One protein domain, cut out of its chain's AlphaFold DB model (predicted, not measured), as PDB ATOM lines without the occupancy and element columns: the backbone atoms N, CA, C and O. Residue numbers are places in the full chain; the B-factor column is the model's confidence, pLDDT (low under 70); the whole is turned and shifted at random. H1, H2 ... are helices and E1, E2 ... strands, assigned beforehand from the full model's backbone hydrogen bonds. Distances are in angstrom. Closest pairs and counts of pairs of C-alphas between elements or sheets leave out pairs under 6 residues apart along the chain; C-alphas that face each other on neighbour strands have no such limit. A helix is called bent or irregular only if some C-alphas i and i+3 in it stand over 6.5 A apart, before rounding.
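This is residues 129 to 202 of the 286 residues of an uncharacterized protein of Aureobasidium pullulans (UniProt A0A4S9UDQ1). An open, stretched-out chain comes back on itself at one small place, a two-strand sheet of E1 beside E3; the long helix H1 reaches out to one end of the shape, and a large loop of chain, with E2 near its far tip, reaches to the other end. Residues 130 to 137, of which 132 to 137 belong to H1, stick out free of the rest. The printed part has 74 residues, with one named helix and three named strands in the order H1, E1, E2, E3; the sheet has the order E1 - E3 and is antiparallel. The class is mixed, helices and strands, though under half of the residues are in named elements. The whole is extended, with a radius of gyration of the C-alphas of 18.5 A, and elongated, spanning 54 by 31 by 18 A.

E1 is residues 163 to 165, 6.6 A from first to last C-alpha, and begins with C-alpha 163 at (230.913, 143.716, 234.933). E3 is residues 199 to 201, 6.4 A long, and ends with C-alpha 201 at (227.737, 139.527, 234.924). H1 is residues 132 to 151, 28.8 A long, beginning with C-alpha 132 at (244.100, 160.857, 226.376). E2, the longest strand, is residues 177 to 181, 13.0 A long.

E1 and E3 are antiparallel neighbours, with 157 degrees between their N-to-C directions. The C-alphas of Leu 163 and Ala 201 face each other at 5.3 A, and those of Glu 165 and Leu 199 at 5.0 A. No backbone N and O are within hydrogen-bond range across this pair. H1 and E3 are apart. H1 and E2 are apart too. E2 is apart from both E1 and E3, and pairs with no named strand. In H1, which is not bent, every O i to N i+4 pair is within hydrogen-bond range.

The two C-alphas farthest apart are those of Gly 153 and Ile 182, at 56.1 A, while the first and last printed C-alphas, of Arg 129 and Gln 202, are 22.0 A apart. The printed part has no cut. The links H1 to E1 and E1 to E2, with 11 residues each, and E2 to E3, with 17 residues, are long. The mean pLDDT of the printed part is 70.3; residues 129 to 131, 157, 165 to 174 and 189 to 202 are under 70. The mean pLDDT of E3 is 40, and that of E2 is 91.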
ATOM      1  N   ARG A 129     235.796 158.229 227.042       50.94
ATOM      2  CA  ARG A 129     237.055 157.479 227.176       50.94
ATOM      3  C   ARG A 129     238.114 157.751 226.092       50.94
ATOM      4  O   ARG A 129     239.216 157.240 226.228       50.94
ATOM      5  N   GLN A 130     237.828 158.533 225.047       51.88
ATOM      6  CA  GLN A 130     238.841 158.974 224.070       51.88
ATOM      7  C   GLN A 130     239.643 160.209 224.523       51.88
ATOM      8  O   GLN A 130     240.483 160.708 223.776       51.88
ATOM      9  N   SER A 131     239.417 160.716 225.741       65.62
ATOM     10  CA  SER A 131     240.336 161.677 226.355       65.62
ATOM     11  C   SER A 131     241.648 160.980 226.726       65.62
ATOM     12  O   SER A 131     241.656 160.109 227.597       65.62
ATOM     13  N   ASN A 132     242.759 161.401 226.110       71.38
ATOM     14  CA  ASN A 132     244.100 160.857 226.376       71.38
ATOM     15  C   ASN A 132     244.441 160.843 227.878       71.38
ATOM     16  O   ASN A 132     245.055 159.898 228.365       71.38
ATOM     17  N   ALA A 133     244.002 161.865 228.619       75.69
ATOM     18  CA  ALA A 133     244.252 161.973 230.054       75.69
ATOM     19  C   ALA A 133     243.520 160.882 230.857       75.69
ATOM     20  O   ALA A 133     244.122 160.229 231.702       75.69
ATOM     21  N   GLN A 134     242.238 160.640 230.569       73.56
ATOM     22  CA  GLN A 134     241.457 159.606 231.263       73.56
ATOM     23  C   GLN A 134     241.889 158.195 230.858       73.56
ATOM     24  O   GLN A 134     241.858 157.279 231.677       73.56
ATOM     25  N   GLN A 135     242.322 158.023 229.606       79.56
ATOM     26  CA  GLN A 135     242.879 156.763 229.130       79.56
ATOM     27  C   GLN A 135     244.191 156.419 229.847       79.56
ATOM     28  O   GLN A 135     244.376 155.264 230.221       79.56
ATOM     29  N   GLY A 136     245.062 157.407 230.084       83.31
ATOM     30  CA  GLY A 136     246.298 157.224 230.850       83.31
ATOM     31  C   GLY A 136     246.038 156.723 232.271       83.31
ATOM     32  O   GLY A 136     246.572 155.686 232.650       83.31
ATOM     33  N   VAL A 137     245.137 157.389 233.005       85.94
ATOM     34  CA  VAL A 137     244.759 156.996 234.378       85.94
ATOM     35  C   VAL A 137     244.192 155.576 234.425       85.94
ATOM     36  O   VAL A 137     244.549 154.794 235.300       85.94
ATOM     37  N   TYR A 138     243.333 155.211 233.468       83.00
ATOM     38  CA  TYR A 138     242.777 153.858 233.398       83.00
ATOM     39  C   TYR A 138     243.858 152.792 233.168       83.00
ATOM     40  O   TYR A 138     243.830 151.742 233.806       83.00
ATOM     41  N   LEU A 139     244.804 153.044 232.258       87.19
ATOM     42  CA  LEU A 139     245.879 152.096 231.958       87.19
ATOM     43  C   LEU A 139     246.846 151.929 233.133       87.19
ATOM     44  O   LEU A 139     247.275 150.810 233.396       87.19
ATOM     45  N   GLU A 140     247.153 153.014 233.844       88.75
ATOM     46  CA  GLU A 140     247.983 152.983 235.051       88.75
ATOM     47  C   GLU A 140     247.322 152.157 236.162       88.75
ATOM     48  O   GLU A 140     247.929 151.217 236.670       88.75
ATOM     49  N   GLN A 141     246.041 152.415 236.453       87.38
ATOM     50  CA  GLN A 141     245.266 151.644 237.435       87.38
ATOM     51  C   GLN A 141     245.166 150.161 237.063       87.38
ATOM     52  O   GLN A 141     245.261 149.285 237.922       87.38
ATOM     53  N   LEU A 142     244.985 149.864 235.774       86.44
ATOM     54  CA  LEU A 142     244.937 148.489 235.291       86.44
ATOM     55  C   LEU A 142     246.292 147.791 235.471       86.44
ATOM     56  O   LEU A 142     246.328 146.638 235.893       86.44
ATOM     57  N   ALA A 143     247.398 148.478 235.168       87.44
ATOM     58  CA  ALA A 143     248.748 147.948 235.340       87.44
ATOM     59  C   ALA A 143     249.076 147.671 236.814       87.44
ATOM     60  O   ALA A 143     249.647 146.625 237.117       87.44
ATOM     61  N   GLU A 144     248.670 148.561 237.724       88.62
ATOM     62  CA  GLU A 144     248.838 148.375 239.168       88.62
ATOM     63  C   GLU A 144     248.080 147.138 239.669       88.62
ATOM     64  O   GLU A 144     248.664 146.280 240.333       88.62
ATOM     65  N   LEU A 145     246.807 146.995 239.284       84.31
ATOM     66  CA  LEU A 145     245.995 145.829 239.641       84.31
ATOM     67  C   LEU A 145     246.599 144.528 239.095       84.31
ATOM     68  O   LEU A 145     246.711 143.554 239.833       84.31
ATOM     69  N   MET A 146     247.047 144.515 237.835       83.19
ATOM     70  CA  MET A 146     247.697 143.338 237.244       83.19
ATOM     71  C   MET A 146     249.024 142.987 237.936       83.19
ATOM     72  O   MET A 146     249.326 141.805 238.086       83.19
ATOM     73  N   GLY A 147     249.792 143.984 238.391       84.19
ATOM     74  CA  GLY A 147     251.013 143.769 239.174       84.19
ATOM     75  C   GLY A 147     250.734 143.082 240.513       84.19
ATOM     76  O   GLY A 147     251.376 142.088 240.840       84.19
ATOM     77  N   GLN A 148     249.705 143.535 241.234       84.00
ATOM     78  CA  GLN A 148     249.280 142.928 242.502       84.00
ATOM     79  C   GLN A 148     248.818 141.470 242.334       84.00
ATOM     80  O   GLN A 148     249.072 140.635 243.202       84.00
ATOM     81  N   GLY A 149     248.153 141.148 241.219       82.56
ATOM     82  CA  GLY A 149     247.760 139.773 240.891       82.56
ATOM     83  C   GLY A 149     248.952 138.862 240.624       82.56
ATOM     84  O   GLY A 149     248.991 137.739 241.128       82.56
ATOM     85  N   LEU A 150     249.949 139.370 239.893       83.81
ATOM     86  CA  LEU A 150     251.171 138.632 239.584       83.81
ATOM     87  C   LEU A 150     251.973 138.308 240.854       83.81
ATOM     88  O   LEU A 150     252.417 137.171 241.017       83.81
ATOM     89  N   ASP A 151     252.087 139.264 241.780       85.62
ATOM     90  CA  ASP A 151     252.743 139.058 243.081       85.62
ATOM     91  C   ASP A 151     252.016 138.008 243.942       85.62
ATOM     92  O   ASP A 151     252.639 137.291 244.727       85.62
ATOM     93  N   ALA A 152     250.698 137.867 243.763       84.06
ATOM     94  CA  ALA A 152     249.876 136.839 244.399       84.06
ATOM     95  C   ALA A 152     249.895 135.481 243.662       84.06
ATOM     96  O   ALA A 152     249.217 134.545 244.092       84.06
ATOM     97  N   GLY A 153     250.659 135.353 242.569       86.38
ATOM     98  CA  GLY A 153     250.743 134.139 241.751       86.38
ATOM     99  C   GLY A 153     249.498 133.865 240.901       86.38
ATOM    100  O   GLY A 153     249.281 132.725 240.490       86.38
ATOM    101  N   ILE A 154     248.668 134.882 240.662       82.62
ATOM    102  CA  ILE A 154     247.468 134.806 239.825       82.62
ATOM    103  C   ILE A 154     247.841 135.277 238.419       82.62
ATOM    104  O   ILE A 154     248.396 136.362 238.239       82.62
ATOM    105  N   GLU A 155     247.516 134.475 237.407       79.75
ATOM    106  CA  GLU A 155     247.726 134.866 236.016       79.75
ATOM    107  C   GLU A 155     246.895 136.125 235.687       79.75
ATOM    108  O   GLU A 155     245.704 136.181 236.011       79.75
ATOM    109  N   PRO A 156     247.464 137.135 235.003       70.56
ATOM    110  CA  PRO A 156     246.790 138.415 234.761       70.56
ATOM    111  C   PRO A 156     245.418 138.297 234.081       70.56
ATOM    112  O   PRO A 156     244.534 139.123 234.302       70.56
ATOM    113  N   MET A 157     245.221 137.260 233.259       69.38
ATOM    114  CA  MET A 157     243.944 137.012 232.582       69.38
ATOM    115  C   MET A 157     242.847 136.492 233.513       69.38
ATOM    116  O   MET A 157     241.674 136.745 233.241       69.38
ATOM    117  N   ASP A 158     243.205 135.832 234.612       76.12
ATOM    118  CA  ASP A 158     242.246 135.298 235.585       76.12
ATOM    119  C   ASP A 158     241.769 136.373 236.573       76.12
ATOM    120  O   ASP A 158     240.771 136.198 237.273       76.12
ATOM    121  N   MET A 159     242.443 137.524 236.592       73.44
ATOM    122  CA  MET A 159     242.110 138.665 237.443       73.44
ATOM    123  C   MET A 159     241.032 139.584 236.836       73.44
ATOM    124  O   MET A 159     240.460 140.429 237.527       73.44
ATOM    125  N   LEU A 160     240.739 139.441 235.538       75.25
ATOM    126  CA  LEU A 160     239.858 140.345 234.800       75.25
ATOM    127  C   LEU A 160     238.408 139.853 234.800       75.25
ATOM    128  O   LEU A 160     237.985 139.083 233.937       75.25
ATOM    129  N   LEU A 161     237.612 140.372 235.737       76.62
ATOM    130  CA  LEU A 161     236.163 140.181 235.749       76.62
ATOM    131  C   LEU A 161     235.460 141.419 235.177       76.62
ATOM    132  O   LEU A 161     235.461 142.491 235.781       76.62
ATOM    133  N   TYR A 162     234.848 141.275 234.001       74.19
ATOM    134  CA  TYR A 162     234.108 142.364 233.368       74.19
ATOM    135  C   TYR A 162     232.650 142.353 233.829       74.19
ATOM    136  O   TYR A 162     231.869 141.465 233.485       74.19
ATOM    137  N   LEU A 163     232.290 143.373 234.600       76.75
ATOM    138  CA  LEU A 163     230.913 143.716 234.933       76.75
ATOM    139  C   LEU A 163     230.522 144.922 234.083       76.75
ATOM    140  O   LEU A 163     231.124 145.986 234.219       76.75
ATOM    141  N   ASP A 164     229.540 144.748 233.200       74.25
ATOM    142  CA  ASP A 164     228.978 145.858 232.434       74.25
ATOM    143  C   ASP A 164     227.501 146.027 232.783       74.25
ATOM    144  O   ASP A 164     226.672 145.130 232.597       74.25
ATOM    145  N   GLU A 165     227.170 147.195 233.321       65.06
ATOM    146  CA  GLU A 165     225.789 147.590 233.544       65.06
ATOM    147  C   GLU A 165     225.244 148.200 232.255       65.06
ATOM    148  O   GLU A 165     225.502 149.357 231.913       65.06
ATOM    149  N   SER A 166     224.440 147.424 231.529       62.12
ATOM    150  CA  SER A 166     223.755 147.947 230.351       62.12
ATOM    151  C   SER A 166     222.487 148.692 230.778       62.12
ATOM    152  O   SER A 166     221.465 148.104 231.130       62.12
ATOM    153  N   ALA A 167     222.541 150.023 230.759       53.97
ATOM    154  CA  ALA A 167     221.353 150.846 230.949       53.97
ATOM    155  C   ALA A 167     220.515 150.835 229.659       53.97
ATOM    156  O   ALA A 167     220.902 151.419 228.644       53.97
ATOM    157  N   CYS A 168     219.352 150.182 229.689       51.19
ATOM    158  CA  CYS A 168     218.382 150.226 228.599       51.19
ATOM    159  C   CYS A 168     217.266 151.215 228.948       51.19
ATOM    160  O   CYS A 168     216.597 151.072 229.967       51.19
ATOM    161  N   SER A 169     217.046 152.214 228.096       56.25
ATOM    162  CA  SER A 169     215.826 153.019 228.134       56.25
ATOM    163  C   SER A 169     215.096 152.918 226.816       56.25
ATOM    164  O   SER A 169     215.698 153.037 225.745       56.25
ATOM    165  N   GLU A 170     213.784 152.733 226.920       50.66
ATOM    166  CA  GLU A 170     212.873 152.563 225.795       50.66
ATOM    167  C   GLU A 170     212.896 153.769 224.839       50.66
ATOM    168  O   GLU A 170     212.726 153.609 223.631       50.66
ATOM    169  N   LYS A 171     213.176 154.982 225.348       47.84
ATOM    170  CA  LYS A 171     213.092 156.232 224.571       47.84
ATOM    171  C   LYS A 171     214.437 156.850 224.171       47.84
ATOM    172  O   LYS A 171     214.483 157.595 223.196       47.84
ATOM    173  N   VAL A 172     215.537 156.553 224.864       50.31
ATOM    174  CA  VAL A 172     216.812 157.298 224.705       50.31
ATOM    175  C   VAL A 172     217.776 156.645 223.703       50.31
ATOM    176  O   VAL A 172     218.764 157.242 223.275       50.31
ATOM    177  N   MET A 173     217.466 155.435 223.240       52.91
ATOM    178  CA  MET A 173     218.350 154.663 222.359       52.91
ATOM    179  C   MET A 173     218.173 154.932 220.850       52.91
ATOM    180  O   MET A 173     218.971 154.428 220.060       52.91
ATOM    181  N   PHE A 174     217.189 155.734 220.410       59.31
ATOM    182  CA  PHE A 174     216.823 155.802 218.979       59.31
ATOM    183  C   PHE A 174     217.041 157.142 218.265       59.31
ATOM    184  O   PHE A 174     216.846 157.211 217.047       59.31
ATOM    185  N   ARG A 175     217.515 158.193 218.945       72.94
ATOM    186  CA  ARG A 175     217.859 159.462 218.279       72.94
ATOM    187  C   ARG A 175     219.221 159.348 217.594       72.94
ATOM    188  O   ARG A 175     220.268 159.684 218.132       72.94
ATOM    189  N   ARG A 176     219.190 158.797 216.377       77.25
ATOM    190  CA  ARG A 176     220.377 158.560 215.536       77.25
ATOM    191  C   ARG A 176     220.911 159.812 214.861       77.25
ATOM    192  O   ARG A 176     221.936 159.718 214.192       77.25
ATOM    193  N   ARG A 177     220.199 160.932 214.930       86.31
ATOM    194  CA  ARG A 177     220.581 162.133 214.206       86.31
ATOM    195  C   ARG A 177     220.403 163.382 215.044       86.31
ATOM    196  O   ARG A 177     219.472 163.440 215.842       86.31
ATOM    197  N   SER A 178     221.278 164.340 214.784       89.75
ATOM    198  CA  SER A 178     221.336 165.609 215.487       89.75
ATOM    199  C   SER A 178     221.714 166.721 214.508       89.75
ATOM    200  O   SER A 178     222.311 166.475 213.452       89.75
ATOM    201  N   TRP A 179     221.332 167.945 214.836       92.38
ATOM    202  CA  TRP A 179     221.643 169.136 214.067       92.38
ATOM    203  C   TRP A 179     223.062 169.606 214.370       92.38
ATOM    204  O   TRP A 179     223.467 169.722 215.524       92.38
ATOM    205  N   SER A 180     223.821 169.880 213.315       91.94
ATOM    206  CA  SER A 180     225.115 170.546 213.412       91.94
ATOM    207  C   SER A 180     225.366 171.411 212.186       91.94
ATOM    208  O   SER A 180     224.756 171.210 211.125       91.94
ATOM    209  N   GLN A 181     226.286 172.364 212.325       92.62
ATOM    210  CA  GLN A 181     226.721 173.194 211.208       92.62
ATOM    211  C   GLN A 181     227.231 172.326 210.054       92.62
ATOM    212  O   GLN A 181     227.841 171.264 210.246       92.62
ATOM    213  N   ILE A 182     226.969 172.756 208.825       90.94
ATOM    214  CA  ILE A 182     227.498 172.117 207.621       90.94
ATOM    215  C   ILE A 182     229.034 172.050 207.732       90.94
ATOM    216  O   ILE A 182     229.685 172.954 208.232       90.94
ATOM    217  N   GLY A 183     229.616 170.905 207.372       87.44
ATOM    218  CA  GLY A 183     231.046 170.632 207.583       87.44
ATOM    219  C   GLY A 183     231.435 170.077 208.964       87.44
ATOM    220  O   GLY A 183     232.359 169.274 209.023       87.44
ATOM    221  N   LEU A 184     230.702 170.371 210.046       86.69
ATOM    222  CA  LEU A 184     231.050 169.881 211.394       86.69
ATOM    223  C   LEU A 184     230.338 168.574 211.790       86.69
ATOM    224  O   LEU A 184     229.131 168.448 211.573       86.69
ATOM    225  N   PRO A 185     231.016 167.589 212.397       84.81
ATOM    226  CA  PRO A 185     230.345 166.399 212.926       84.81
ATOM    227  C   PRO A 185     229.284 166.772 213.976       84.81
ATOM    228  O   PRO A 185     229.377 167.807 214.633       84.81
ATOM    229  N   ALA A 186     228.247 165.942 214.101       83.62
ATOM    230  CA  ALA A 186     227.208 166.129 215.107       83.62
ATOM    231  C   ALA A 186     227.502 165.247 216.324       83.62
ATOM    232  O   ALA A 186     227.660 164.031 216.188       83.62
ATOM    233  N   TYR A 187     227.544 165.874 217.497       77.00
ATOM    234  CA  TYR A 187     227.782 165.216 218.778       77.00
ATOM    235  C   TYR A 187     226.595 165.446 219.695       77.00
ATOM    236  O   TYR A 187     226.126 166.573 219.802       77.00
ATOM    237  N   THR A 188     226.132 164.416 220.391       70.19
ATOM    238  CA  THR A 188     225.121 164.592 221.440       70.19
ATOM    239  C   THR A 188     225.726 164.249 222.781       70.19
ATOM    240  O   THR A 188     226.255 163.150 222.971       70.19
ATOM    241  N   SER A 189     225.625 165.194 223.708       61.19
ATOM    242  CA  SER A 189     225.938 164.949 225.106       61.19
ATOM    243  C   SER A 189     224.955 163.925 225.671       61.19
ATOM    244  O   SER A 189     223.759 163.991 225.373       61.19
ATOM    245  N   PRO A 190     225.422 162.945 226.460       58.56
ATOM    246  CA  PRO A 190     224.521 162.000 227.090       58.56
ATOM    247  C   PRO A 190     223.533 162.769 227.984       58.56
ATOM    248  O   PRO A 190     223.959 163.612 228.773       58.56
ATOM    249  N   PRO A 191     222.226 162.500 227.872       55.19
ATOM    250  CA  PRO A 191     221.228 163.207 228.662       55.19
ATOM    251  C   PRO A 191     221.344 162.830 230.153       55.19
ATOM    252  O   PRO A 191     221.709 161.702 230.499       55.19
ATOM    253  N   ASN A 192     221.040 163.781 231.037       48.00
ATOM    254  CA  ASN A 192     221.312 163.768 232.484       48.00
ATOM    255  C   ASN A 192     220.236 163.081 233.364       48.00
ATOM    256  O   ASN A 192     220.148 163.364 234.554       48.00
ATOM    257  N   TRP A 193     219.402 162.193 232.817       45.84
ATOM    258  CA  TRP A 193     218.233 161.636 233.519       45.84
ATOM    259  C   TRP A 193     218.533 160.340 234.301       45.84
ATOM    260  O   TRP A 193     219.432 159.570 233.949       45.84
ATOM    261  N   GLN A 194     217.745 160.115 235.364       39.28
ATOM    262  CA  GLN A 194     217.792 158.975 236.291       39.28
ATOM    263  C   GLN A 194     217.754 157.629 235.553       39.28
ATOM    264  O   GLN A 194     216.805 157.319 234.833       39.28
ATOM    265  N   ARG A 195     218.806 156.825 235.736       38.38
ATOM    266  CA  ARG A 195     219.000 155.541 235.052       38.38
ATOM    267  C   ARG A 195     218.451 154.391 235.891       38.38
ATOM    268  O   ARG A 195     218.706 154.325 237.088       38.38
ATOM    269  N   TYR A 196     217.781 153.452 235.233       41.03
ATOM    270  CA  TYR A 196     217.576 152.104 235.758       41.03
ATOM    271  C   TYR A 196     218.757 151.235 235.308       41.03
ATOM    272  O   TYR A 196     219.084 151.218 234.117       41.03
ATOM    273  N   SER A 197     219.412 150.553 236.244       38.97
ATOM    274  CA  SER A 197     220.516 149.629 235.973       38.97
ATOM    275  C   SER A 197     219.991 148.203 235.807       38.97
ATOM    276  O   SER A 197     219.173 147.720 236.590       38.97
ATOM    277  N   ALA A 198     220.458 147.521 234.762       45.62
ATOM    278  CA  ALA A 198     220.334 146.078 234.620       45.62
ATOM    279  C   ALA A 198     221.745 145.487 234.690       45.62
ATOM    280  O   ALA A 198     222.595 145.791 233.851       45.62
ATOM    281  N   LEU A 199     221.993 144.676 235.718       38.81
ATOM    282  CA  LEU A 199     223.267 143.999 235.942       38.81
ATOM    283  C   LEU A 199     223.319 142.710 235.120       38.81
ATOM    284  O   LEU A 199     222.517 141.800 235.334       38.81
ATOM    285  N   ALA A 200     224.286 142.623 234.211       43.97
ATOM    286  CA  ALA A 200     224.677 141.376 233.570       43.97
ATOM    287  C   ALA A 200     226.145 141.099 233.920       43.97
ATOM    288  O   ALA A 200     227.038 141.852 233.544       43.97
ATOM    289  N   ALA A 201     226.392 140.020 234.659       37.44
ATOM    290  CA  ALA A 201     227.737 139.527 234.924       37.44
ATOM    291  C   ALA A 201     228.045 138.399 233.936       37.44
ATOM    292  O   ALA A 201     227.264 137.453 233.818       37.44
ATOM    293  N   GLN A 202     229.171 138.488 233.229       45.09
ATOM    294  CA  GLN A 202     229.608 137.443 232.309       45.09
ATOM    295  C   GLN A 202     230.937 136.862 232.798       45.09
ATOM    296  O   GLN A 202     232.010 137.348 232.456       45.09
TER     297      GLN A 202